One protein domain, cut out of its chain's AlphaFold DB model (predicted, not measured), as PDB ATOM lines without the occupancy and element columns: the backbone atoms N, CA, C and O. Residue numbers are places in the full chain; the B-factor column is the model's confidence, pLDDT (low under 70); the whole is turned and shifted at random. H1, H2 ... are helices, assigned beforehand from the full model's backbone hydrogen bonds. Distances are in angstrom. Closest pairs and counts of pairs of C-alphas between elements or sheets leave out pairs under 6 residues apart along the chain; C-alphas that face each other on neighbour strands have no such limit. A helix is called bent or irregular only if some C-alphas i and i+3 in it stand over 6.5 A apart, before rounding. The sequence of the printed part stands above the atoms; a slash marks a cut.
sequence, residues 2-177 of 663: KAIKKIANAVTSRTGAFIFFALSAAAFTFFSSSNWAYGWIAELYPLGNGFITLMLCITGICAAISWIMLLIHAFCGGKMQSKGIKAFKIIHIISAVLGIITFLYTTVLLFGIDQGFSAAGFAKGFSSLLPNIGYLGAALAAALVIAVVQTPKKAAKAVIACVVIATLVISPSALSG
ATOM      1  N   LYS A   2      21.222  50.896  18.558       68.06
ATOM      2  CA  LYS A   2      22.548  50.454  19.063       68.06
ATOM      3  C   LYS A   2      22.885  50.969  20.476       68.06
ATOM      4  O   LYS A   2      23.359  50.189  21.294       68.06
ATOM      5  N   ALA A   3      22.575  52.234  20.783       67.94
ATOM      6  CA  ALA A   3      22.790  52.822  22.112       67.94
ATOM      7  C   ALA A   3      21.923  52.164  23.204       67.94
ATOM      8  O   ALA A   3      22.449  51.726  24.220       67.94
ATOM      9  N   ILE A   4      20.622  51.978  22.946       73.81
ATOM     10  CA  ILE A   4      19.681  51.313  23.869       73.81
ATOM     11  C   ILE A   4      20.131  49.880  24.179       73.81
ATOM     12  O   ILE A   4      20.145  49.465  25.332       73.81
ATOM     13  N   LYS A   5      20.580  49.132  23.163       78.19
ATOM     14  CA  LYS A   5      21.106  47.773  23.354       78.19
ATOM     15  C   LYS A   5      22.399  47.763  24.179       78.19
ATOM     16  O   LYS A   5      22.596  46.857  24.982       78.19
ATOM     17  N   LYS A   6      23.267  48.766  24.006       81.38
ATOM     18  CA  LYS A   6      24.496  48.927  24.799       81.38
ATOM     19  C   LYS A   6      24.176  49.218  26.270       81.38
ATOM     20  O   LYS A   6      24.763  48.580  27.135       81.38
ATOM     21  N   ILE A   7      23.210  50.098  26.537       80.00
ATOM     22  CA  ILE A   7      22.745  50.430  27.894       80.00
ATOM     23  C   ILE A   7      22.084  49.213  28.549       80.00
ATOM     24  O   ILE A   7      22.481  48.823  29.638       80.00
ATOM     25  N   ALA A   8      21.154  48.542  27.864       83.12
ATOM     26  CA  ALA A   8      20.500  47.338  28.380       83.12
ATOM     27  C   ALA A   8      21.506  46.222  28.717       83.12
ATOM     28  O   ALA A   8      21.378  45.541  29.737       83.12
ATOM     29  N   ASN A   9      22.543  46.051  27.891       83.62
ATOM     30  CA  ASN A   9      23.620  45.097  28.155       83.62
ATOM     31  C   ASN A   9      24.494  45.510  29.346       83.62
ATOM     32  O   ASN A   9      24.918  44.637  30.095       83.62
ATOM     33  N   ALA A  10      24.760  46.805  29.528       85.25
ATOM     34  CA  ALA A  10      25.495  47.307  30.684       85.25
ATOM     35  C   ALA A  10      24.690  47.112  31.977       85.25
ATOM     36  O   ALA A  10      25.221  46.578  32.947       85.25
ATOM     37  N   VAL A  11      23.392  47.435  31.957       86.25
ATOM     38  CA  VAL A  11      22.493  47.289  33.113       86.25
ATOM     39  C   VAL A  11      22.358  45.836  33.546       86.25
ATOM     40  O   VAL A  11      22.418  45.520  34.726       86.25
ATOM     41  N   THR A  12      22.227  44.930  32.582       88.88
ATOM     42  CA  THR A  12      22.082  43.489  32.841       88.88
ATOM     43  C   THR A  12      23.416  42.750  32.915       88.88
ATOM     44  O   THR A  12      23.429  41.519  32.979       88.88
ATOM     45  N   SER A  13      24.545  43.464  32.881       88.44
ATOM     46  CA  SER A  13      25.865  42.873  33.115       88.44
ATOM     47  C   SER A  13      26.021  42.483  34.584       88.44
ATOM     48  O   SER A  13      25.231  42.887  35.431       88.44
ATOM     49  N   ARG A  14      27.052  41.699  34.900       86.06
ATOM     50  CA  ARG A  14      27.341  41.321  36.284       86.06
ATOM     51  C   ARG A  14      27.653  42.545  37.154       86.06
ATOM     52  O   ARG A  14      27.090  42.689  38.230       86.06
ATOM     53  N   THR A  15      28.485  43.451  36.643       83.19
ATOM     54  CA  THR A  15      28.800  44.732  37.291       83.19
ATOM     55  C   THR A  15      27.557  45.607  37.431       83.19
ATOM     56  O   THR A  15      27.335  46.183  38.487       83.19
ATOM     57  N   GLY A  16      26.712  45.656  36.398       85.94
ATOM     58  CA  GLY A  16      25.436  46.366  36.449       85.94
ATOM     59  C   GLY A  16      24.523  45.821  37.546       85.94
ATOM     60  O   GLY A  16      24.061  46.585  38.381       85.94
ATOM     61  N   ALA A  17      24.325  44.504  37.601       90.12
ATOM     62  CA  ALA A  17      23.497  43.860  38.618       90.12
ATOM     63  C   ALA A  17      23.993  44.131  40.051       90.12
ATOM     64  O   ALA A  17      23.173  44.366  40.930       90.12
ATOM     65  N   PHE A  18      25.312  44.180  40.274       90.88
ATOM     66  CA  PHE A  18      25.878  44.582  41.566       90.88
ATOM     67  C   PHE A  18      25.570  46.042  41.905       90.88
ATOM     68  O   PHE A  18      25.080  46.322  42.992       90.88
ATOM     69  N   ILE A  19      25.801  46.963  40.966       88.31
ATOM     70  CA  ILE A  19      25.524  48.391  41.176       88.31
ATOM     71  C   ILE A  19      24.039  48.609  41.497       88.31
ATOM     72  O   ILE A  19      23.718  49.321  42.440       88.31
ATOM     73  N   PHE A  20      23.123  47.977  40.760       93.12
ATOM     74  CA  PHE A  20      21.685  48.154  40.996       93.12
ATOM     75  C   PHE A  20      21.177  47.445  42.247       93.12
ATOM     76  O   PHE A  20      20.262  47.958  42.891       93.12
ATOM     77  N   PHE A  21      21.805  46.334  42.637       94.81
ATOM     78  CA  PHE A  21      21.600  45.758  43.959       94.81
ATOM     79  C   PHE A  21      22.011  46.756  45.044       94.81
ATOM     80  O   PHE A  21      21.211  47.046  45.924       94.81
ATOM     81  N   ALA A  22      23.212  47.333  44.939       89.25
ATOM     82  CA  ALA A  22      23.739  48.266  45.925       89.25
ATOM     83  C   ALA A  22      22.857  49.509  46.083       89.25
ATOM     84  O   ALA A  22      22.524  49.884  47.201       89.25
ATOM     85  N   LEU A  23      22.422  50.102  44.968       91.19
ATOM     86  CA  LEU A  23      21.519  51.254  44.984       91.19
ATOM     87  C   LEU A  23      20.163  50.911  45.618       91.19
ATOM     88  O   LEU A  23      19.663  51.679  46.430       91.19
ATOM     89  N   SER A  24      19.586  49.752  45.289       94.94
ATOM     90  CA  SER A  24      18.280  49.345  45.831       94.94
ATOM     91  C   SER A  24      18.358  48.960  47.313       94.94
ATOM     92  O   SER A  24      17.459  49.294  48.077       94.94
ATOM     93  N   ALA A  25      19.440  48.296  47.731       91.81
ATOM     94  CA  ALA A  25      19.700  47.959  49.129       91.81
ATOM     95  C   ALA A  25      19.961  49.217  49.970       91.81
ATOM     96  O   ALA A  25      19.436  49.338  51.075       91.81
ATOM     97  N   ALA A  26      20.704  50.187  49.427       90.81
ATOM     98  CA  ALA A  26      20.884  51.487  50.062       90.81
ATOM     99  C   ALA A  26      19.547  52.230  50.181       90.81
ATOM    100  O   ALA A  26      19.217  52.687  51.266       90.81
ATOM    101  N   ALA A  27      18.727  52.266  49.124       92.50
ATOM    102  CA  ALA A  27      17.397  52.880  49.173       92.50
ATOM    103  C   ALA A  27      16.489  52.236  50.237       92.50
ATOM    104  O   ALA A  27      15.818  52.948  50.978       92.50
ATOM    105  N   PHE A  28      16.495  50.903  50.347       93.81
ATOM    106  CA  PHE A  28      15.767  50.170  51.388       93.81
ATOM    107  C   PHE A  28      16.270  50.525  52.796       93.81
ATOM    108  O   PHE A  28      15.480  50.783  53.704       93.81
ATOM    109  N   THR A  29      17.593  50.585  52.969       90.62
ATOM    110  CA  THR A  29      18.231  50.956  54.243       90.62
ATOM    111  C   THR A  29      17.889  52.392  54.624       90.62
ATOM    112  O   THR A  29      17.557  52.664  55.769       90.62
ATOM    113  N   PHE A  30      17.906  53.319  53.667       92.38
ATOM    114  CA  PHE A  30      17.599  54.726  53.919       92.38
ATOM    115  C   PHE A  30      16.127  54.878  54.316       92.38
ATOM    116  O   PHE A  30      15.829  55.505  55.324       92.38
ATOM    117  N   PHE A  31      15.211  54.208  53.605       85.56
ATOM    118  CA  PHE A  31      13.789  54.204  53.963       85.56
ATOM    119  C   PHE A  31      13.511  53.641  55.362       85.56
ATOM    120  O   PHE A  31      12.695  54.205  56.085       85.56
ATOM    121  N   SER A  32      14.167  52.539  55.737       85.44
ATOM    122  CA  SER A  32      13.995  51.916  57.061       85.44
ATOM    123  C   SER A  32      14.627  52.734  58.186       85.44
ATOM    124  O   SER A  32      14.075  52.792  59.277       85.44
ATOM    125  N   SER A  33      15.741  53.411  57.908       83.62
ATOM    126  CA  SER A  33      16.499  54.195  58.892       83.62
ATOM    127  C   SER A  33      15.940  55.596  59.139       83.62
ATOM    128  O   SER A  33      16.273  56.228  60.135       83.62
ATOM    129  N   SER A  34      15.127  56.124  58.224       80.25
ATOM    130  CA  SER A  34      14.611  57.490  58.326       80.25
ATOM    131  C   SER A  34      13.155  57.598  57.893       80.25
ATOM    132  O   SER A  34      12.809  58.451  57.075       80.25
ATOM    133  N   ASN A  35      12.279  56.748  58.437       78.38
ATOM    134  CA  ASN A  35      10.833  56.811  58.181       78.38
ATOM    135  C   ASN A  35      10.251  58.224  58.436       78.38
ATOM    136  O   ASN A  35       9.409  58.690  57.666       78.38
ATOM    137  N   TRP A  36      10.793  58.945  59.423       77.62
ATOM    138  CA  TRP A  36      10.484  60.338  59.754       77.62
ATOM    139  C   TRP A  36      10.680  61.303  58.577       77.62
ATOM    140  O   TRP A  36       9.900  62.239  58.413       77.62
ATOM    141  N   ALA A  37      11.672  61.068  57.711       80.69
ATOM    142  CA  ALA A  37      11.971  61.949  56.578       80.69
ATOM    143  C   ALA A  37      10.877  61.903  55.497       80.69
ATOM    144  O   ALA A  37      10.791  62.792  54.647       80.69
ATOM    145  N   TYR A  38      10.031  60.869  55.536       78.75
ATOM    146  CA  TYR A  38       8.997  60.599  54.540       78.75
ATOM    147  C   TYR A  38       7.570  60.733  55.095       78.75
ATOM    148  O   TYR A  38       6.615  60.558  54.335       78.75
ATOM    149  N   GLY A  39       7.411  61.047  56.388       72.94
ATOM    150  CA  GLY A  39       6.112  61.099  57.073       72.94
ATOM    151  C   GLY A  39       5.114  62.050  56.408       72.94
ATOM    152  O   GLY A  39       3.983  61.664  56.131       72.94
ATOM    153  N   TRP A  40       5.570  63.237  56.000       74.62
ATOM    154  CA  TRP A  40       4.727  64.219  55.308       74.62
ATOM    155  C   TRP A  40       4.210  63.730  53.940       74.62
ATOM    156  O   TRP A  40       3.143  64.144  53.494       74.62
ATOM    157  N   ILE A  41       4.927  62.826  53.255       74.38
ATOM    158  CA  ILE A  41       4.427  62.208  52.014       74.38
ATOM    159  C   ILE A  41       3.373  61.151  52.331       74.38
ATOM    160  O   ILE A  41       2.402  61.030  51.584       74.38
ATOM    161  N   ALA A  42       3.543  60.394  53.418       69.00
ATOM    162  CA  ALA A  42       2.561  59.405  53.850       69.00
ATOM    163  C   ALA A  42       1.199  60.066  54.125       69.00
ATOM    164  O   ALA A  42       0.179  59.529  53.703       69.00
ATOM    165  N   GLU A  43       1.181  61.268  54.708       73.00
ATOM    166  CA  GLU A  43      -0.036  62.069  54.931       73.00
ATOM    167  C   GLU A  43      -0.741  62.497  53.632       73.00
ATOM    168  O   GLU A  43      -1.965  62.621  53.590       73.00
ATOM    169  N   LEU A  44       0.017  62.683  52.548       75.12
ATOM    170  CA  LEU A  44      -0.501  63.056  51.227       75.12
ATOM    171  C   LEU A  44      -0.847  61.841  50.350       75.12
ATOM    172  O   LEU A  44      -1.424  62.000  49.268       75.12
ATOM    173  N   TYR A  45      -0.484  60.630  50.776       76.19
ATOM    174  CA  TYR A  45      -0.674  59.409  50.004       76.19
ATOM    175  C   TYR A  45      -1.996  58.716  50.377       76.19
ATOM    176  O   TYR A  45      -2.292  58.565  51.559       76.19
ATOM    177  N   PRO A  46      -2.778  58.189  49.411       75.31
ATOM    178  CA  PRO A  46      -4.084  57.577  49.694       75.31
ATOM    179  C   PRO A  46      -4.077  56.403  50.688       75.31
ATOM    180  O   PRO A  46      -5.130  56.035  51.196       75.31
ATOM    181  N   LEU A  47      -2.914  55.788  50.931       70.50
ATOM    182  CA  LEU A  47      -2.742  54.682  51.880       70.50
ATOM    183  C   LEU A  47      -2.164  55.119  53.239       70.50
ATOM    184  O   LEU A  47      -1.866  54.248  54.057       70.50
ATOM    185  N   GLY A  48      -1.970  56.419  53.489       77.06
ATOM    186  CA  GLY A  48      -1.391  56.910  54.741       77.06
ATOM    187  C   GLY A  48      -0.026  56.273  55.025       77.06
ATOM    188  O   GLY A  48       0.823  56.140  54.137       77.06
ATOM    189  N   ASN A  49       0.130  55.738  56.240       69.56
ATOM    190  CA  ASN A  49       1.306  54.973  56.684       69.56
ATOM    191  C   ASN A  49       1.629  53.743  55.807       69.56
ATOM    192  O   ASN A  49       2.767  53.268  55.784       69.56
ATOM    193  N   GLY A  50       0.670  53.253  55.011       76.56
ATOM    194  CA  GLY A  50       0.895  52.208  54.012       76.56
ATOM    195  C   GLY A  50       1.876  52.607  52.900       76.56
ATOM    196  O   GLY A  50       2.441  51.727  52.249       76.56
ATOM    197  N   PHE A  51       2.138  53.907  52.704       83.62
ATOM    198  CA  PHE A  51       3.157  54.402  51.771       83.62
ATOM    199  C   PHE A  51       4.560  53.885  52.112       83.62
ATOM    200  O   PHE A  51       5.261  53.382  51.235       83.62
ATOM    201  N   ILE A  52       4.953  53.946  53.387       80.44
ATOM    202  CA  ILE A  52       6.284  53.513  53.839       80.44
ATOM    203  C   ILE A  52       6.452  52.010  53.592       80.44
ATOM    204  O   ILE A  52       7.437  51.576  52.995       80.44
ATOM    205  N   THR A  53       5.432  51.226  53.950       82.06
ATOM    206  CA  THR A  53       5.405  49.775  53.712       82.06
ATOM    207  C   THR A  53       5.508  49.446  52.219       82.06
ATOM    208  O   THR A  53       6.263  48.559  51.819       82.06
ATOM    209  N   LEU A  54       4.795  50.186  51.366       85.25
ATOM    210  CA  LEU A  54       4.865  50.023  49.914       85.25
ATOM    211  C   LEU A  54       6.269  50.329  49.372       85.25
ATOM    212  O   LEU A  54       6.782  49.572  48.546       85.25
ATOM    213  N   MET A  55       6.909  51.400  49.840       86.88
ATOM    214  CA  MET A  55       8.249  51.790  49.393       86.88
ATOM    215  C   MET A  55       9.333  50.806  49.844       86.88
ATOM    216  O   MET A  55      10.220  50.472  49.050       86.88
ATOM    217  N   LEU A  56       9.229  50.268  51.062       87.56
ATOM    218  CA  LEU A  56      10.083  49.175  51.543       87.56
ATOM    219  C   LEU A  56       9.902  47.914  50.684       87.56
ATOM    220  O   LEU A  56      10.884  47.325  50.235       87.56
ATOM    221  N   CYS A  57       8.663  47.546  50.349       88.69
ATOM    222  CA  CYS A  57       8.395  46.437  49.432       88.69
ATOM    223  C   CYS A  57       9.011  46.670  48.043       88.69
ATOM    224  O   CYS A  57       9.658  45.777  47.496       88.69
ATOM    225  N   ILE A  58       8.845  47.862  47.461       90.25
ATOM    226  CA  ILE A  58       9.374  48.199  46.128       90.25
ATOM    227  C   ILE A  58      10.904  48.125  46.111       90.25
ATOM    228  O   ILE A  58      11.479  47.492  45.221       90.25
ATOM    229  N   THR A  59      11.567  48.751  47.083       92.06
ATOM    230  CA  THR A  59      13.036  48.772  47.172       92.06
ATOM    231  C   THR A  59      13.598  47.380  47.465       92.06
ATOM    232  O   THR A  59      14.540  46.952  46.792       92.06
ATOM    233  N   GLY A  60      12.952  46.613  48.349       91.19
ATOM    234  CA  GLY A  60      13.293  45.218  48.635       91.19
ATOM    235  C   GLY A  60      13.137  44.300  47.418       91.19
ATOM    236  O   GLY A  60      14.041  43.523  47.106       91.19
ATOM    237  N   ILE A  61      12.045  44.432  46.657       93.06
ATOM    238  CA  ILE A  61      11.829  43.682  45.407       93.06
ATOM    239  C   ILE A  61      12.899  44.036  44.366       93.06
ATOM    240  O   ILE A  61      13.436  43.140  43.710       93.06
ATOM    241  N   CYS A  62      13.251  45.318  44.222       93.94
ATOM    242  CA  CYS A  62      14.300  45.739  43.292       93.94
ATOM    243  C   CYS A  62      15.662  45.140  43.669       93.94
ATOM    244  O   CYS A  62      16.343  44.580  42.803       93.94
ATOM    245  N   ALA A  63      16.016  45.166  44.959       93.31
ATOM    246  CA  ALA A  63      17.223  44.524  45.470       93.31
ATOM    247  C   ALA A  63      17.205  43.010  45.194       93.31
ATOM    248  O   ALA A  63      18.152  42.479  44.612       93.31
ATOM    249  N   ALA A  64      16.105  42.316  45.494       92.00
ATOM    250  CA  ALA A  64      15.966  40.882  45.243       92.00
ATOM    251  C   ALA A  64      16.123  40.525  43.753       92.00
ATOM    252  O   ALA A  64      16.818  39.569  43.405       92.00
ATOM    253  N   ILE A  65      15.539  41.311  42.845       94.06
ATOM    254  CA  ILE A  65      15.645  41.083  41.396       94.06
ATOM    255  C   ILE A  65      17.091  41.271  40.909       94.06
ATOM    256  O   ILE A  65      17.580  40.468  40.106       94.06
ATOM    257  N   SER A  66      17.802  42.288  41.403       93.44
ATOM    258  CA  SER A  66      19.224  42.498  41.094       93.44
ATOM    259  C   SER A  66      20.127  41.420  41.691       93.44
ATOM    260  O   SER A  66      21.048  40.949  41.018       93.44
ATOM    261  N   TRP A  67      19.805  40.929  42.884       90.81
ATOM    262  CA  TRP A  67      20.483  39.790  43.495       90.81
ATOM    263  C   TRP A  67      20.294  38.500  42.691       90.81
ATOM    264  O   TRP A  67      21.258  37.806  42.367       90.81
ATOM    265  N   ILE A  68      19.066  38.194  42.268       91.00
ATOM    266  CA  ILE A  68      18.784  37.043  41.399       91.00
ATOM    267  C   ILE A  68      19.545  37.177  40.077       91.00
ATOM    268  O   ILE A  68      20.074  36.190  39.562       91.00
ATOM    269  N   MET A  69      19.675  38.390  39.534       90.81
ATOM    270  CA  MET A  69      20.476  38.623  38.333       90.81
ATOM    271  C   MET A  69      21.968  38.318  38.559       90.81
ATOM    272  O   MET A  69      22.605  37.719  37.683       90.81
ATOM    273  N   LEU A  70      22.522  38.657  39.729       88.50
ATOM    274  CA  LEU A  70      23.879  38.263  40.134       88.50
ATOM    275  C   LEU A  70      24.025  36.744  40.238       88.50
ATOM    276  O   LEU A  70      24.976  36.184  39.690       88.50
ATOM    277  N   LEU A  71      23.058  36.061  40.852       86.69
ATOM    278  CA  LEU A  71      23.044  34.600  40.946       86.69
ATOM    279  C   LEU A  71      22.969  33.944  39.560       86.69
ATOM    280  O   LEU A  71      23.730  33.019  39.272       86.69
ATOM    281  N   ILE A  72      22.135  34.453  38.649       87.06
ATOM    282  CA  ILE A  72      22.087  33.975  37.259       87.06
ATOM    283  C   ILE A  72      23.471  34.112  36.606       87.06
ATOM    284  O   ILE A  72      23.927  33.189  35.932       87.06
ATOM    285  N   HIS A  73      24.178  35.222  36.820       84.94
ATOM    286  CA  HIS A  73      25.546  35.396  36.313       84.94
ATOM    287  C   HIS A  73      26.572  34.465  36.962       84.94
ATOM    288  O   HIS A  73      27.520  34.055  36.288       84.94
ATOM    289  N   ALA A  74      26.416  34.150  38.247       81.25
ATOM    290  CA  ALA A  74      27.329  33.293  38.999       81.25
ATOM    291  C   ALA A  74      27.148  31.799  38.667       81.25
ATOM    292  O   ALA A  74      28.131  31.061  38.576       81.25
ATOM    293  N   PHE A  75      25.908  31.360  38.427       79.88
ATOM    294  CA  PHE A  75      25.563  29.942  38.282       79.88
ATOM    295  C   PHE A  75      25.225  29.508  36.849       79.88
ATOM    296  O   PHE A  75      25.452  28.349  36.501       79.88
ATOM    297  N   CYS A  76      24.727  30.400  35.984       76.94
ATOM    298  CA  CYS A  76      24.245  30.000  34.653       76.94
ATOM    299  C   CYS A  76      25.276  30.142  33.521       76.94
ATOM    300  O   CYS A  76      25.012  29.642  32.424       76.94
ATOM    301  N   GLY A  77      26.437  30.772  33.750       67.06
ATOM    302  CA  GLY A  77      27.548  30.860  32.785       67.06
ATOM    303  C   GLY A  77      27.103  31.077  31.323       67.06
ATOM    304  O   GLY A  77      26.412  32.045  31.001       67.06
ATOM    305  N   GLY A  78      27.451  30.138  30.430       55.38
ATOM    306  CA  GLY A  78      27.135  30.167  28.990       55.38
ATOM    307  C   GLY A  78      25.659  29.962  28.591       55.38
ATOM    308  O   GLY A  78      25.333  30.084  27.413       55.38
ATOM    309  N   LYS A  79      24.736  29.697  29.533       60.47
ATOM    310  CA  LYS A  79      23.287  29.521  29.266       60.47
ATOM    311  C   LYS A  79      22.484  30.833  29.286       60.47
ATOM    312  O   LYS A  79      21.257  30.808  29.239       60.47
ATOM    313  N   MET A  80      23.157  31.986  29.276       65.75
ATOM    314  CA  MET A  80      22.598  33.353  29.305       65.75
ATOM    315  C   MET A  80      21.602  33.732  28.181       65.75
ATOM    316  O   MET A  80      21.110  34.863  28.155       65.75
ATOM    317  N   GLN A  81      21.312  32.830  27.234       66.50
ATOM    318  CA  GLN A  81      20.478  33.096  26.054       66.50
ATOM    319  C   GLN A  81      19.079  32.451  26.073       66.50
ATOM    320  O   GLN A  81      18.342  32.598  25.091       66.50
ATOM    321  N   SER A  82      18.681  31.775  27.157       77.62
ATOM    322  CA  SER A  82      17.344  31.166  27.262       77.62
ATOM    323  C   SER A  82      16.220  32.215  27.196       77.62
ATOM    324  O   SER A  82      16.406  33.376  27.572       77.62
ATOM    325  N   LYS A  83      15.029  31.821  26.711       75.88
ATOM    326  CA  LYS A  83      13.862  32.724  26.627       75.88
ATOM    327  C   LYS A  83      13.482  33.301  28.003       75.88
ATOM    328  O   LYS A  83      13.216  34.494  28.088       75.88
ATOM    329  N   GLY A  84      13.553  32.491  29.065       79.38
ATOM    330  CA  GLY A  84      13.294  32.932  30.442       79.38
ATOM    331  C   GLY A  84      14.288  33.986  30.941       79.38
ATOM    332  O   GLY A  84      13.876  35.009  31.478       79.38
ATOM    333  N   ILE A  85      15.589  33.821  30.670       82.19
ATOM    334  CA  ILE A  85      16.611  34.814  31.055       82.19
ATOM    335  C   ILE A  85      16.434  36.121  30.272       82.19
ATOM    336  O   ILE A  85      16.649  37.202  30.814       82.19
ATOM    337  N   LYS A  86      16.014  36.055  29.001       81.88
ATOM    338  CA  LYS A  86      15.713  37.260  28.208       81.88
ATOM    339  C   LYS A  86      14.527  38.044  28.778       81.88
ATOM    340  O   LYS A  86      14.611  39.267  28.819       81.88
ATOM    341  N   ALA A  87      13.474  37.367  29.237       84.44
ATOM    342  CA  ALA A  87      12.348  38.012  29.913       84.44
ATOM    343  C   ALA A  87      12.774  38.619  31.262       84.44
ATOM    344  O   ALA A  87      12.497  39.786  31.528       84.44
ATOM    345  N   PHE A  88      13.548  37.880  32.061       89.25
ATOM    346  CA  PHE A  88      14.044  38.360  33.352       89.25
ATOM    347  C   PHE A  88      14.955  39.591  33.225       89.25
ATOM    348  O   PHE A  88      14.874  40.511  34.030       89.25
ATOM    349  N   LYS A  89      15.770  39.675  32.165       89.19
ATOM    350  CA  LYS A  89      16.579  40.870  31.867       89.19
ATOM    351  C   LYS A  89      15.740  42.139  31.715       89.19
ATOM    352  O   LYS A  89      16.209  43.205  32.093       89.19
ATOM    353  N   ILE A  90      14.524  42.037  31.177       89.19
ATOM    354  CA  ILE A  90      13.613  43.182  31.045       89.19
ATOM    355  C   ILE A  90      13.106  43.602  32.430       89.19
ATOM    356  O   ILE A  90      13.164  44.783  32.759       89.19
ATOM    357  N   ILE A  91      12.707  42.637  33.265       91.38
ATOM    358  CA  ILE A  91      12.277  42.869  34.656       91.38
ATOM    359  C   ILE A  91      13.402  43.523  35.474       91.38
ATOM    360  O   ILE A  91      13.174  44.500  36.186       91.38
ATOM    361  N   HIS A  92      14.638  43.049  35.306       94.25
ATOM    362  CA  HIS A  92      15.812  43.630  35.949       94.25
ATOM    363  C   HIS A  92      16.080  45.071  35.499       94.25
ATOM    364  O   HIS A  92      16.423  45.906  36.323       94.25
ATOM    365  N   ILE A  93      15.905  45.394  34.213       93.69
ATOM    366  CA  ILE A  93      16.075  46.773  33.726       93.69
ATOM    367  C   ILE A  93      15.038  47.708  34.358       93.69
ATOM    368  O   ILE A  93      15.396  48.811  34.759       93.69
ATOM    369  N   ILE A  94      13.781  47.273  34.479       92.50
ATOM    370  CA  ILE A  94      12.729  48.057  35.145       92.50
ATOM    371  C   ILE A  94      13.090  48.278  36.620       92.50
ATOM    372  O   ILE A  94      13.054  49.407  37.102       92.50
ATOM    373  N   SER A  95      13.524  47.217  37.301       92.38
ATOM    374  CA  SER A  95      13.936  47.270  38.710       92.38
ATOM    375  C   SER A  95      15.151  48.173  38.925       92.38
ATOM    376  O   SER A  95      15.186  48.935  39.878       92.38
ATOM    377  N   ALA A  96      16.119  48.165  38.005       91.81
ATOM    378  CA  ALA A  96      17.288  49.039  38.047       91.81
ATOM    379  C   ALA A  96      16.909  50.526  37.952       91.81
ATOM    380  O   ALA A  96      17.469  51.355  38.665       91.81
ATOM    381  N   VAL A  97      15.943  50.866  37.092       93.12
ATOM    382  CA  VAL A  97      15.437  52.241  36.972       93.12
ATOM    383  C   VAL A  97      14.718  52.663  38.254       93.12
ATOM    384  O   VAL A  97      14.994  53.744  38.768       93.12
ATOM    385  N   LEU A  98      13.854  51.803  38.801       90.69
ATOM    386  CA  LEU A  98      13.172  52.063  40.073       90.69
ATOM    387  C   LEU A  98      14.164  52.195  41.238       90.69
ATOM    388  O   LEU A  98      14.031  53.113  42.043       90.69
ATOM    389  N   GLY A  99      15.193  51.349  41.289       90.94
ATOM    390  CA  GLY A  99      16.263  51.410  42.284       90.94
ATOM    391  C   GLY A  99      17.037  52.729  42.248       90.94
ATOM    392  O   GLY A  99      17.295  53.312  43.292       90.94
ATOM    393  N   ILE A 100      17.349  53.260  41.058       92.12
ATOM    394  CA  ILE A 100      17.980  54.587  40.935       92.12
ATOM    395  C   ILE A 100      17.052  55.685  41.459       92.12
ATOM    396  O   ILE A 100      17.487  56.539  42.226       92.12
ATOM    397  N   ILE A 101      15.791  55.687  41.014       92.50
ATOM    398  CA  ILE A 101      14.827  56.736  41.375       92.50
ATOM    399  C   ILE A 101      14.633  56.759  42.890       92.50
ATOM    400  O   ILE A 101      14.732  57.817  43.504       92.50
ATOM    401  N   THR A 102      14.405  55.588  43.483       91.00
ATOM    402  CA  THR A 102      14.212  55.447  44.928       91.00
ATOM    403  C   THR A 102      15.465  55.827  45.700       91.00
ATOM    404  O   THR A 102      15.345  56.624  46.617       91.00
ATOM    405  N   PHE A 103      16.656  55.385  45.287       94.19
ATOM    406  CA  PHE A 103      17.916  55.770  45.928       94.19
ATOM    407  C   PHE A 103      18.146  57.284  45.934       94.19
ATOM    408  O   PHE A 103      18.467  57.864  46.973       94.19
ATOM    409  N   LEU A 104      17.987  57.941  44.780       91.88
ATOM    410  CA  LEU A 104      18.173  59.389  44.677       91.88
ATOM    411  C   LEU A 104      17.164  60.127  45.551       91.88
ATOM    412  O   LEU A 104      17.539  61.024  46.299       91.88
ATOM    413  N   TYR A 105      15.904  59.708  45.490       88.88
ATOM    414  CA  TYR A 105      14.836  60.274  46.298       88.88
ATOM    415  C   TYR A 105      15.113  60.133  47.799       88.88
ATOM    416  O   TYR A 105      15.064  61.120  48.532       88.88
ATOM    417  N   THR A 106      15.479  58.932  48.252       90.75
ATOM    418  CA  THR A 106      15.774  58.683  49.663       90.75
ATOM    419  C   THR A 106      16.982  59.464  50.140       90.75
ATOM    420  O   THR A 106      16.945  60.001  51.238       90.75
ATOM    421  N   THR A 107      18.021  59.569  49.307       90.25
ATOM    422  CA  THR A 107      19.248  60.314  49.623       90.25
ATOM    423  C   THR A 107      18.953  61.795  49.814       90.25
ATOM    424  O   THR A 107      19.447  62.402  50.759       90.25
ATOM    425  N   VAL A 108      18.138  62.379  48.929       90.31
ATOM    426  CA  VAL A 108      17.788  63.800  49.008       90.31
ATOM    427  C   VAL A 108      17.105  64.118  50.334       90.31
ATOM    428  O   VAL A 108      17.522  65.055  51.002       90.31
ATOM    429  N   LEU A 109      16.124  63.312  50.736       88.44
ATOM    430  CA  LEU A 109      15.341  63.571  51.945       88.44
ATOM    431  C   LEU A 109      16.082  63.202  53.234       88.44
ATOM    432  O   LEU A 109      16.044  63.958  54.199       88.44
ATOM    433  N   LEU A 110      16.803  62.078  53.246       88.81
ATOM    434  CA  LEU A 110      17.574  61.633  54.411       88.81
ATOM    435  C   LEU A 110      18.603  62.684  54.849       88.81
ATOM    436  O   LEU A 110      18.757  62.950  56.037       88.81
ATOM    437  N   PHE A 111      19.305  63.279  53.881       87.06
ATOM    438  CA  PHE A 111      20.354  64.264  54.142       87.06
ATOM    439  C   PHE A 111      19.852  65.717  54.089       87.06
ATOM    440  O   PHE A 111      20.663  66.644  54.132       87.06
ATOM    441  N   GLY A 112      18.533  65.931  53.979       82.25
ATOM    442  CA  GLY A 112      17.915  67.260  53.934       82.25
ATOM    443  C   GLY A 112      18.350  68.121  52.744       82.25
ATOM    444  O   GLY A 112      18.327  69.346  52.827       82.25
ATOM    445  N   ILE A 113      18.779  67.503  51.638       89.25
ATOM    446  CA  ILE A 113      19.284  68.195  50.438       89.25
ATOM    447  C   ILE A 113      18.167  69.003  49.765       89.25
ATOM    448  O   ILE A 113      18.442  70.023  49.132       89.25
ATOM    449  N   ASP A 114      16.910  68.587  49.924       85.19
ATOM    450  CA  ASP A 114      15.727  69.329  49.479       85.19
ATOM    451  C   ASP A 114      15.601  70.707  50.145       85.19
ATOM    452  O   ASP A 114      15.062  71.627  49.531       85.19
ATOM    453  N   GLN A 115      16.166  70.870  51.344       81.69
ATOM    454  CA  GLN A 115      16.218  72.133  52.090       81.69
ATOM    455  C   GLN A 115      17.570  72.859  51.953       81.69
ATOM    456  O   GLN A 115      17.777  73.920  52.543       81.69
ATOM    457  N   GLY A 116      18.489  72.317  51.149       80.69
ATOM    458  CA  GLY A 116      19.832  72.847  50.920       80.69
ATOM    459  C   GLY A 116      20.944  72.039  51.597       80.69
ATOM    460  O   GLY A 116      20.745  71.325  52.575       80.69
ATOM    461  N   PHE A 117      22.164  72.153  51.066       84.62
ATOM    462  CA  PHE A 117      23.329  71.451  51.610       84.62
ATOM    463  C   PHE A 117      23.759  72.071  52.946       84.62
ATOM    464  O   PHE A 117      24.235  73.206  52.978       84.62
ATOM    465  N   SER A 118      23.638  71.316  54.040       78.62
ATOM    466  CA  SER A 118      24.044  71.757  55.378       78.62
ATOM    467  C   SER A 118      24.753  70.645  56.149       78.62
ATOM    468  O   SER A 118      24.389  69.475  56.040       78.62
ATOM    469  N   ALA A 119      25.751  71.005  56.964       66.50
ATOM    470  CA  ALA A 119      26.451  70.042  57.818       66.50
ATOM    471  C   ALA A 119      25.491  69.332  58.791       66.50
ATOM    472  O   ALA A 119      25.637  68.138  59.024       66.50
ATOM    473  N   ALA A 120      24.467  70.040  59.281       60.09
ATOM    474  CA  ALA A 120      23.428  69.488  60.147       60.09
ATOM    475  C   ALA A 120      22.558  68.434  59.438       60.09
ATOM    476  O   ALA A 120      22.301  67.375  60.006       60.09
ATOM    477  N   GLY A 121      22.154  68.679  58.183       68.44
ATOM    478  CA  GLY A 121      21.414  67.701  57.377       68.44
ATOM    479  C   GLY A 121      22.228  66.432  57.117       68.44
ATOM    480  O   GLY A 121      21.720  65.323  57.275       68.44
ATOM    481  N   PHE A 122      23.526  66.582  56.826       73.75
ATOM    482  CA  PHE A 122      24.426  65.435  56.693       73.75
ATOM    483  C   PHE A 122      24.615  64.678  58.007       73.75
ATOM    484  O   PHE A 122      24.491  63.455  58.011       73.75
ATOM    485  N   ALA A 123      24.864  65.379  59.116       65.25
ATOM    486  CA  ALA A 123      25.048  64.762  60.428       65.25
ATOM    487  C   ALA A 123      23.809  63.960  60.853       65.25
ATOM    488  O   ALA A 123      23.940  62.799  61.229       65.25
ATOM    489  N   LYS A 124      22.611  64.537  60.690       74.81
ATOM    490  CA  LYS A 124      21.329  63.871  60.969       74.81
ATOM    491  C   LYS A 124      21.101  62.645  60.083       74.81
ATOM    492  O   LYS A 124      20.617  61.616  60.553       74.81
ATOM    493  N   GLY A 125      21.448  62.738  58.800       74.19
ATOM    494  CA  GLY A 125      21.334  61.608  57.885       74.19
ATOM    495  C   GLY A 125      22.292  60.469  58.247       74.19
ATOM    496  O   GLY A 125      21.888  59.310  58.261       74.19
ATOM    497  N   PHE A 126      23.543  60.781  58.601       80.56
ATOM    498  CA  PHE A 126      24.517  59.770  59.021       80.56
ATOM    499  C   PHE A 126      24.166  59.131  60.366       80.56
ATOM    500  O   PHE A 126      24.259  57.910  60.476       80.56
ATOM    501  N   SER A 127      23.719  59.912  61.355       69.44
ATOM    502  CA  SER A 127      23.291  59.368  62.648       69.44
ATOM    503  C   SER A 127      22.089  58.436  62.498       69.44
ATOM    504  O   SER A 127      22.086  57.352  63.070       69.44
ATOM    505  N   SER A 128      21.124  58.797  61.644       77.31
ATOM    506  CA  SER A 128      19.952  57.956  61.363       77.31
ATOM    507  C   SER A 128      20.332  56.623  60.712       77.31
ATOM    508  O   SER A 128      19.673  55.619  60.950       77.31
ATOM    509  N   LEU A 129      21.394  56.585  59.898       79.62
ATOM    510  CA  LEU A 129      21.868  55.353  59.256       79.62
ATOM    511  C   LEU A 129      22.670  54.445  60.183       79.62
ATOM    512  O   LEU A 129      22.773  53.254  59.890       79.62
ATOM    513  N   LEU A 130      23.255  54.985  61.254       75.00
ATOM    514  CA  LEU A 130      24.194  54.270  62.117       75.00
ATOM    515  C   LEU A 130      23.655  52.916  62.627       75.00
ATOM    516  O   LEU A 130      24.404  51.942  62.530       75.00
ATOM    517  N   PRO A 131      22.373  52.783  63.028       73.50
ATOM    518  CA  PRO A 131      21.818  51.501  63.464       73.50
ATOM    519  C   PRO A 131      21.771  50.435  62.359       73.50
ATOM    520  O   PRO A 131      21.910  49.248  62.633       73.50
ATOM    521  N   ASN A 132      21.600  50.838  61.094       78.06
ATOM    522  CA  ASN A 132      21.358  49.910  59.982       78.06
ATOM    523  C   ASN A 132      22.518  49.802  58.980       78.06
ATOM    524  O   ASN A 132      22.475  48.989  58.048       78.06
ATOM    525  N   ILE A 133      23.572  50.606  59.140       79.00
ATOM    526  CA  ILE A 133      24.692  50.657  58.192       79.00
ATOM    527  C   ILE A 133      25.483  49.342  58.160       79.00
ATOM    528  O   ILE A 133      25.995  48.963  57.104       79.00
ATOM    529  N   GLY A 134      25.507  48.605  59.277       73.38
ATOM    530  CA  GLY A 134      26.077  47.260  59.365       73.38
ATOM    531  C   GLY A 134      25.360  46.259  58.454       73.38
ATOM    532  O   GLY A 134      26.013  45.550  57.683       73.38
ATOM    533  N   TYR A 135      24.021  46.260  58.444       78.81
ATOM    534  CA  TYR A 135      23.223  45.393  57.568       78.81
ATOM    535  C   TYR A 135      23.443  45.713  56.088       78.81
ATOM    536  O   TYR A 135      23.610  44.803  55.269       78.81
ATOM    537  N   LEU A 136      23.508  47.002  55.738       84.94
ATOM    538  CA  LEU A 136      23.833  47.427  54.377       84.94
ATOM    539  C   LEU A 136      25.244  46.976  53.979       84.94
ATOM    540  O   LEU A 136      25.425  46.413  52.899       84.94
ATOM    541  N   GLY A 137      26.232  47.166  54.856       77.12
ATOM    542  CA  GLY A 137      27.608  46.715  54.645       77.12
ATOM    543  C   GLY A 137      27.698  45.208  54.399       77.12
ATOM    544  O   GLY A 137      28.311  44.779  53.419       77.12
ATOM    545  N   ALA A 138      27.017  44.405  55.220       78.88
ATOM    546  CA  ALA A 138      26.956  42.953  55.072       78.88
ATOM    547  C   ALA A 138      26.285  42.529  53.753       78.88
ATOM    548  O   ALA A 138      26.819  41.689  53.020       78.88
ATOM    549  N   ALA A 139      25.156  43.149  53.396       84.50
ATOM    550  CA  ALA A 139      24.454  42.877  52.144       84.50
ATOM    551  C   ALA A 139      25.323  43.204  50.915       84.50
ATOM    552  O   ALA A 139      25.397  42.415  49.965       84.50
ATOM    553  N   LEU A 140      26.023  44.343  50.937       84.12
ATOM    554  CA  LEU A 140      26.946  44.757  49.878       84.12
ATOM    555  C   LEU A 140      28.152  43.824  49.776       84.12
ATOM    556  O   LEU A 140      28.518  43.432  48.665       84.12
ATOM    557  N   ALA A 141      28.742  43.432  50.906       78.12
ATOM    558  CA  ALA A 141      29.847  42.483  50.943       78.12
ATOM    559  C   ALA A 141      29.428  41.140  50.329       78.12
ATOM    560  O   ALA A 141      30.100  40.631  49.430       78.12
ATOM    561  N   ALA A 142      28.265  40.613  50.718       81.94
ATOM    562  CA  ALA A 142      27.745  39.362  50.182       81.94
ATOM    563  C   ALA A 142      27.473  39.444  48.665       81.94
ATOM    564  O   ALA A 142      27.868  38.550  47.906       81.94
ATOM    565  N   ALA A 143      26.885  40.548  48.185       84.38
ATOM    566  CA  ALA A 143      26.680  40.780  46.752       84.38
ATOM    567  C   ALA A 143      28.003  40.876  45.986       84.38
ATOM    568  O   ALA A 143      28.119  40.352  44.872       84.38
ATOM    569  N   LEU A 144      29.001  41.541  46.570       81.06
ATOM    570  CA  LEU A 144      30.308  41.748  45.958       81.06
ATOM    571  C   LEU A 144      31.045  40.419  45.795       81.06
ATOM    572  O   LEU A 144      31.578  40.142  44.717       81.06
ATOM    573  N   VAL A 145      31.014  39.556  46.814       79.06
ATOM    574  CA  VAL A 145      31.606  38.216  46.730       79.06
ATOM    575  C   VAL A 145      30.973  37.431  45.573       79.06
ATOM    576  O   VAL A 145      31.688  36.870  44.740       79.06
ATOM    577  N   ILE A 146      29.644  37.449  45.435       79.62
ATOM    578  CA  ILE A 146      28.947  36.768  44.326       79.62
ATOM    579  C   ILE A 146      29.307  37.390  42.966       79.62
ATOM    580  O   ILE A 146      29.481  36.668  41.979       79.62
ATOM    581  N   ALA A 147      29.468  38.712  42.896       79.88
ATOM    582  CA  ALA A 147      29.855  39.413  41.673       79.88
ATOM    583  C   ALA A 147      31.291  39.073  41.220       79.88
ATOM    584  O   ALA A 147      31.568  38.988  40.017       79.88
ATOM    585  N   VAL A 148      32.212  38.834  42.153       76.12
ATOM    586  CA  VAL A 148      33.624  38.558  41.840       76.12
ATOM    587  C   VAL A 148      33.866  37.076  41.535       76.12
ATOM    588  O   VAL A 148      34.745  36.736  40.739       76.12
ATOM    589  N   VAL A 149      33.065  36.168  42.092       73.44
ATOM    590  CA  VAL A 149      33.271  34.729  41.898       73.44
ATOM    591  C   VAL A 149      32.949  34.281  40.463       73.44
ATOM    592  O   VAL A 149      31.889  34.540  39.890       73.44
ATOM    593  N   GLN A 150      33.900  33.575  39.847       63.84
ATOM    594  CA  GLN A 150      33.844  33.207  38.427       63.84
ATOM    595  C   GLN A 150      33.356  31.776  38.160       63.84
ATOM    596  O   GLN A 150      33.106  31.436  37.005       63.84
ATOM    597  N   THR A 151      33.199  30.930  39.190       71.12
ATOM    598  CA  THR A 151      32.763  29.533  39.014       71.12
ATOM    599  C   THR A 151      31.612  29.142  39.951       71.12
ATOM    600  O   THR A 151      31.649  29.492  41.132       71.12
ATOM    601  N   PRO A 152      30.631  28.338  39.483       70.06
ATOM    602  CA  PRO A 152      29.468  27.933  40.284       70.06
ATOM    603  C   PRO A 152      29.818  27.252  41.616       70.06
ATOM    604  O   PRO A 152      29.187  27.510  42.634       70.06
ATOM    605  N   LYS A 153      30.870  26.416  41.644       69.19
ATOM    606  CA  LYS A 153      31.334  25.747  42.876       69.19
ATOM    607  C   LYS A 153      31.861  26.732  43.922       69.19
ATOM    608  O   LYS A 153      31.607  26.548  45.107       69.19
ATOM    609  N   LYS A 154      32.599  27.766  43.501       70.00
ATOM    610  CA  LYS A 154      33.072  28.820  44.410       70.00
ATOM    611  C   LYS A 154      31.914  29.729  44.834       70.00
ATOM    612  O   LYS A 154      31.909  30.181  45.968       70.00
ATOM    613  N   ALA A 155      30.926  29.942  43.958       66.06
ATOM    614  CA  ALA A 155      29.765  30.778  44.254       66.06
ATOM    615  C   ALA A 155      28.882  30.135  45.330       66.06
ATOM    616  O   ALA A 155      28.467  30.815  46.256       66.06
ATOM    617  N   ALA A 156      28.676  28.813  45.274       64.44
ATOM    618  CA  ALA A 156      27.959  28.081  46.320       64.44
ATOM    619  C   ALA A 156      28.653  28.191  47.691       64.44
ATOM    620  O   ALA A 156      27.999  28.480  48.685       64.44
ATOM    621  N   LYS A 157      29.985  28.032  47.739       65.19
ATOM    622  CA  LYS A 157      30.766  28.194  48.979       65.19
ATOM    623  C   LYS A 157      30.724  29.625  49.518       65.19
ATOM    624  O   LYS A 157      30.600  29.812  50.719       65.19
ATOM    625  N   ALA A 158      30.799  30.615  48.632       65.94
ATOM    626  CA  ALA A 158      30.681  32.022  48.986       65.94
ATOM    627  C   ALA A 158      29.306  32.366  49.571       65.94
ATOM    628  O   ALA A 158      29.246  33.052  50.580       65.94
ATOM    629  N   VAL A 159      28.218  31.866  48.974       63.34
ATOM    630  CA  VAL A 159      26.857  32.070  49.497       63.34
ATOM    631  C   VAL A 159      26.721  31.462  50.890       63.34
ATOM    632  O   VAL A 159      26.232  32.137  51.785       63.34
ATOM    633  N   ILE A 160      27.214  30.237  51.102       64.62
ATOM    634  CA  ILE A 160      27.197  29.587  52.422       64.62
ATOM    635  C   ILE A 160      28.007  30.402  53.439       64.62
ATOM    636  O   ILE A 160      27.503  30.690  54.516       64.62
ATOM    637  N   ALA A 161      29.220  30.840  53.086       59.88
ATOM    638  CA  ALA A 161      30.043  31.674  53.960       59.88
ATOM    639  C   ALA A 161      29.379  33.022  54.285       59.88
ATOM    640  O   ALA A 161      29.428  33.458  55.425       59.88
ATOM    641  N   CYS A 162      28.713  33.660  53.317       63.31
ATOM    642  CA  CYS A 162      27.989  34.911  53.550       63.31
ATOM    643  C   CYS A 162      26.754  34.711  54.431       63.31
ATOM    644  O   CYS A 162      26.465  35.580  55.235       63.31
ATOM    645  N   VAL A 163      26.038  33.587  54.306       59.84
ATOM    646  CA  VAL A 163      24.913  33.252  55.195       59.84
ATOM    647  C   VAL A 163      25.414  32.998  56.615       59.84
ATOM    648  O   VAL A 163      24.813  33.498  57.555       59.84
ATOM    649  N   VAL A 164      26.538  32.297  56.778       54.50
ATOM    650  CA  VAL A 164      27.166  32.071  58.091       54.50
ATOM    651  C   VAL A 164      27.644  33.389  58.704       54.50
ATOM    652  O   VAL A 164      27.283  33.685  59.833       54.50
ATOM    653  N   ILE A 165      28.362  34.229  57.950       54.84
ATOM    654  CA  ILE A 165      28.804  35.557  58.410       54.84
ATOM    655  C   ILE A 165      27.604  36.459  58.712       54.84
ATOM    656  O   ILE A 165      27.610  37.138  59.724       54.84
ATOM    657  N   ALA A 166      26.554  36.453  57.887       52.09
ATOM    658  CA  ALA A 166      25.338  37.210  58.166       52.09
ATOM    659  C   ALA A 166      24.656  36.706  59.442       52.09
ATOM    660  O   ALA A 166      24.268  37.518  60.259       52.09
ATOM    661  N   THR A 167      24.580  35.394  59.672       47.66
ATOM    662  CA  THR A 167      24.006  34.831  60.908       47.66
ATOM    663  C   THR A 167      24.842  35.222  62.135       47.66
ATOM    664  O   THR A 167      24.283  35.582  63.164       47.66
ATOM    665  N   LEU A 168      26.173  35.252  61.998       44.22
ATOM    666  CA  LEU A 168      27.108  35.662  63.052       44.22
ATOM    667  C   LEU A 168      27.109  37.179  63.310       44.22
ATOM    668  O   LEU A 168      27.253  37.589  64.449       44.22
ATOM    669  N   VAL A 169      26.917  38.018  62.286       46.72
ATOM    670  CA  VAL A 169      26.881  39.493  62.401       46.72
ATOM    671  C   VAL A 169      25.490  40.006  62.793       46.72
ATOM    672  O   VAL A 169      25.382  41.029  63.466       46.72
ATOM    673  N   ILE A 170      24.421  39.305  62.397       45.88
ATOM    674  CA  ILE A 170      23.034  39.638  62.753       45.88
ATOM    675  C   ILE A 170      22.747  39.269  64.215       45.88
ATOM    676  O   ILE A 170      21.927  39.941  64.827       45.88
ATOM    677  N   SER A 171      23.440  38.284  64.805       43.44
ATOM    678  CA  SER A 171      23.171  37.886  66.196       43.44
ATOM    679  C   SER A 171      23.443  38.982  67.247       43.44
ATOM    680  O   SER A 171      22.533  39.222  68.032       43.44
ATOM    681  N   PRO A 172      24.543  39.767  67.228       38.31
ATOM    682  CA  PRO A 172      24.764  40.794  68.252       38.31
ATOM    683  C   PRO A 172      24.057  42.119  67.925       38.31
ATOM    684  O   PRO A 172      23.584  42.812  68.816       38.31
ATOM    685  N   SER A 173      23.931  42.472  66.638       37.94
ATOM    686  CA  SER A 173      23.339  43.756  66.218       37.94
ATOM    687  C   SER A 173      21.806  43.758  66.200       37.94
ATOM    688  O   SER A 173      21.192  44.808  66.376       37.94
ATOM    689  N   ALA A 174      21.167  42.593  66.024       32.09
ATOM    690  CA  ALA A 174      19.730  42.468  66.256       32.09
ATOM    691  C   ALA A 174      19.402  42.487  67.759       32.09
ATOM    692  O   ALA A 174      18.386  43.058  68.128       32.09
ATOM    693  N   LEU A 175      20.276  41.962  68.627       32.66
ATOM    694  CA  LEU A 175      20.087  42.017  70.084       32.66
ATOM    695  C   LEU A 175      20.198  43.448  70.635       32.66
ATOM    696  O   LEU A 175      19.371  43.839  71.449       32.66
ATOM    697  N   SER A 176      21.098  44.286  70.103       30.83
ATOM    698  CA  SER A 176      21.172  45.705  70.499       30.83
ATOM    699  C   SER A 176      19.992  46.562  70.006       30.83
ATOM    700  O   SER A 176      19.762  47.650  70.521       30.83
ATOM    701  N   GLY A 177      19.268  46.110  68.975       28.31
ATOM    702  CA  GLY A 177      18.142  46.838  68.371       28.31
ATOM    703  C   GLY A 177      16.756  46.345  68.795       28.31
ATOM    704  O   GLY A 177      15.765  47.001  68.484       28.31
TER     705      GLY A 177
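AT A GLANCE: This is residues 2 to 177 of the 663 residues of the protein "GH18 domain-containing protein" of Clostridium sp. CAG:678 (UniProt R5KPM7). Three helices, H2, H4 and H5, pack together as a core, with H5 crossing the other two at an angle. H7 packs on H2 and folds back into H8, which makes a further layer over H7; short H1 turns off where H2 begins, and short H3 and H6 lie near where H2 ends. The printed part has 176 residues with eight named helices, H1 to H8 in order, and no named strand; the class is all helix. It is compact, with a radius of gyration of the C-alphas of 17.6 A, and spans 49 by 43 by 31 A.

HOW THE PARTS SIT: H1, residues 2 to 11, and H2, residues 14 to 33, only just touch, with 3 pairs of C-alphas within 8 A, and only at the corner by their link; the closest C-alphas are those of Ala 10 and Gly 16, 5.8 A apart. H3, residues 35 to 44, touches H4, residues 50 to 75, through residues 50 to 52 of H4 alone, the closest C-alphas being those of Ala 42 and Phe 51, at 5.5 A. H2 and H4 touch at a shallow tilt of 25 degrees, opposite ways, with the C-alphas of Phe 21 and Ala 63 closest at 4.8 A. H5, residues 83 to 110, touches H2 at a steep tilt of 41 degrees, the same way, with the C-alphas of Ala 27 and Phe 103 closest at 4.4 A. H6, residues 119 to 129, touches H2 about perpendicular, at 82 degrees, through residues 29 to 33 of H2 alone; the C-alphas of Ser 33 and Leu 129 are closest, at 5.5 A. H7, residues 133 to 148, touches H2 at a shallow tilt of 10 degrees, opposite ways, closest at the C-alphas of Ala 22 and Leu 140, 6.2 A. H7 and H8, residues 152 to 177, form a helical hairpin at 2 degrees, closest at the C-alphas of Ala 142 and Cys 162, 5.6 A. H2, H4, H7 and H8 form a bundle, a set of helices side by side; H2 and H8 are apart. Every O i to N i+4 pair is within hydrogen-bond range in H1, H2, H4, H6 and H7, against 3 of 6 in H3, 23 of 24 in H5 and 19 of 22 in H8.

IN THESE COORDINATES: H1 begins at C-alpha 2, (22.548, 50.454, 19.063). H2 measures 28.2 A from first to last C-alpha, H4 36.8 A, H5 40.3 A, H7 22.2 A and H8 35.7 A. H3 is irregular: C-alphas 37 and 40 are 7.7 A apart. H8 has a kink of 34 degrees near residue 171 and ends at C-alpha 177, (18.142, 46.838, 68.371).

THE WHOLE: The C-alphas of Lys 2 and Leu 175, the two farthest apart, are 51.8 A apart. The printed part has no cut and no long link. Mean pLDDT of the printed part is 78.2; 39 residues are under 70, among them 155 to 177.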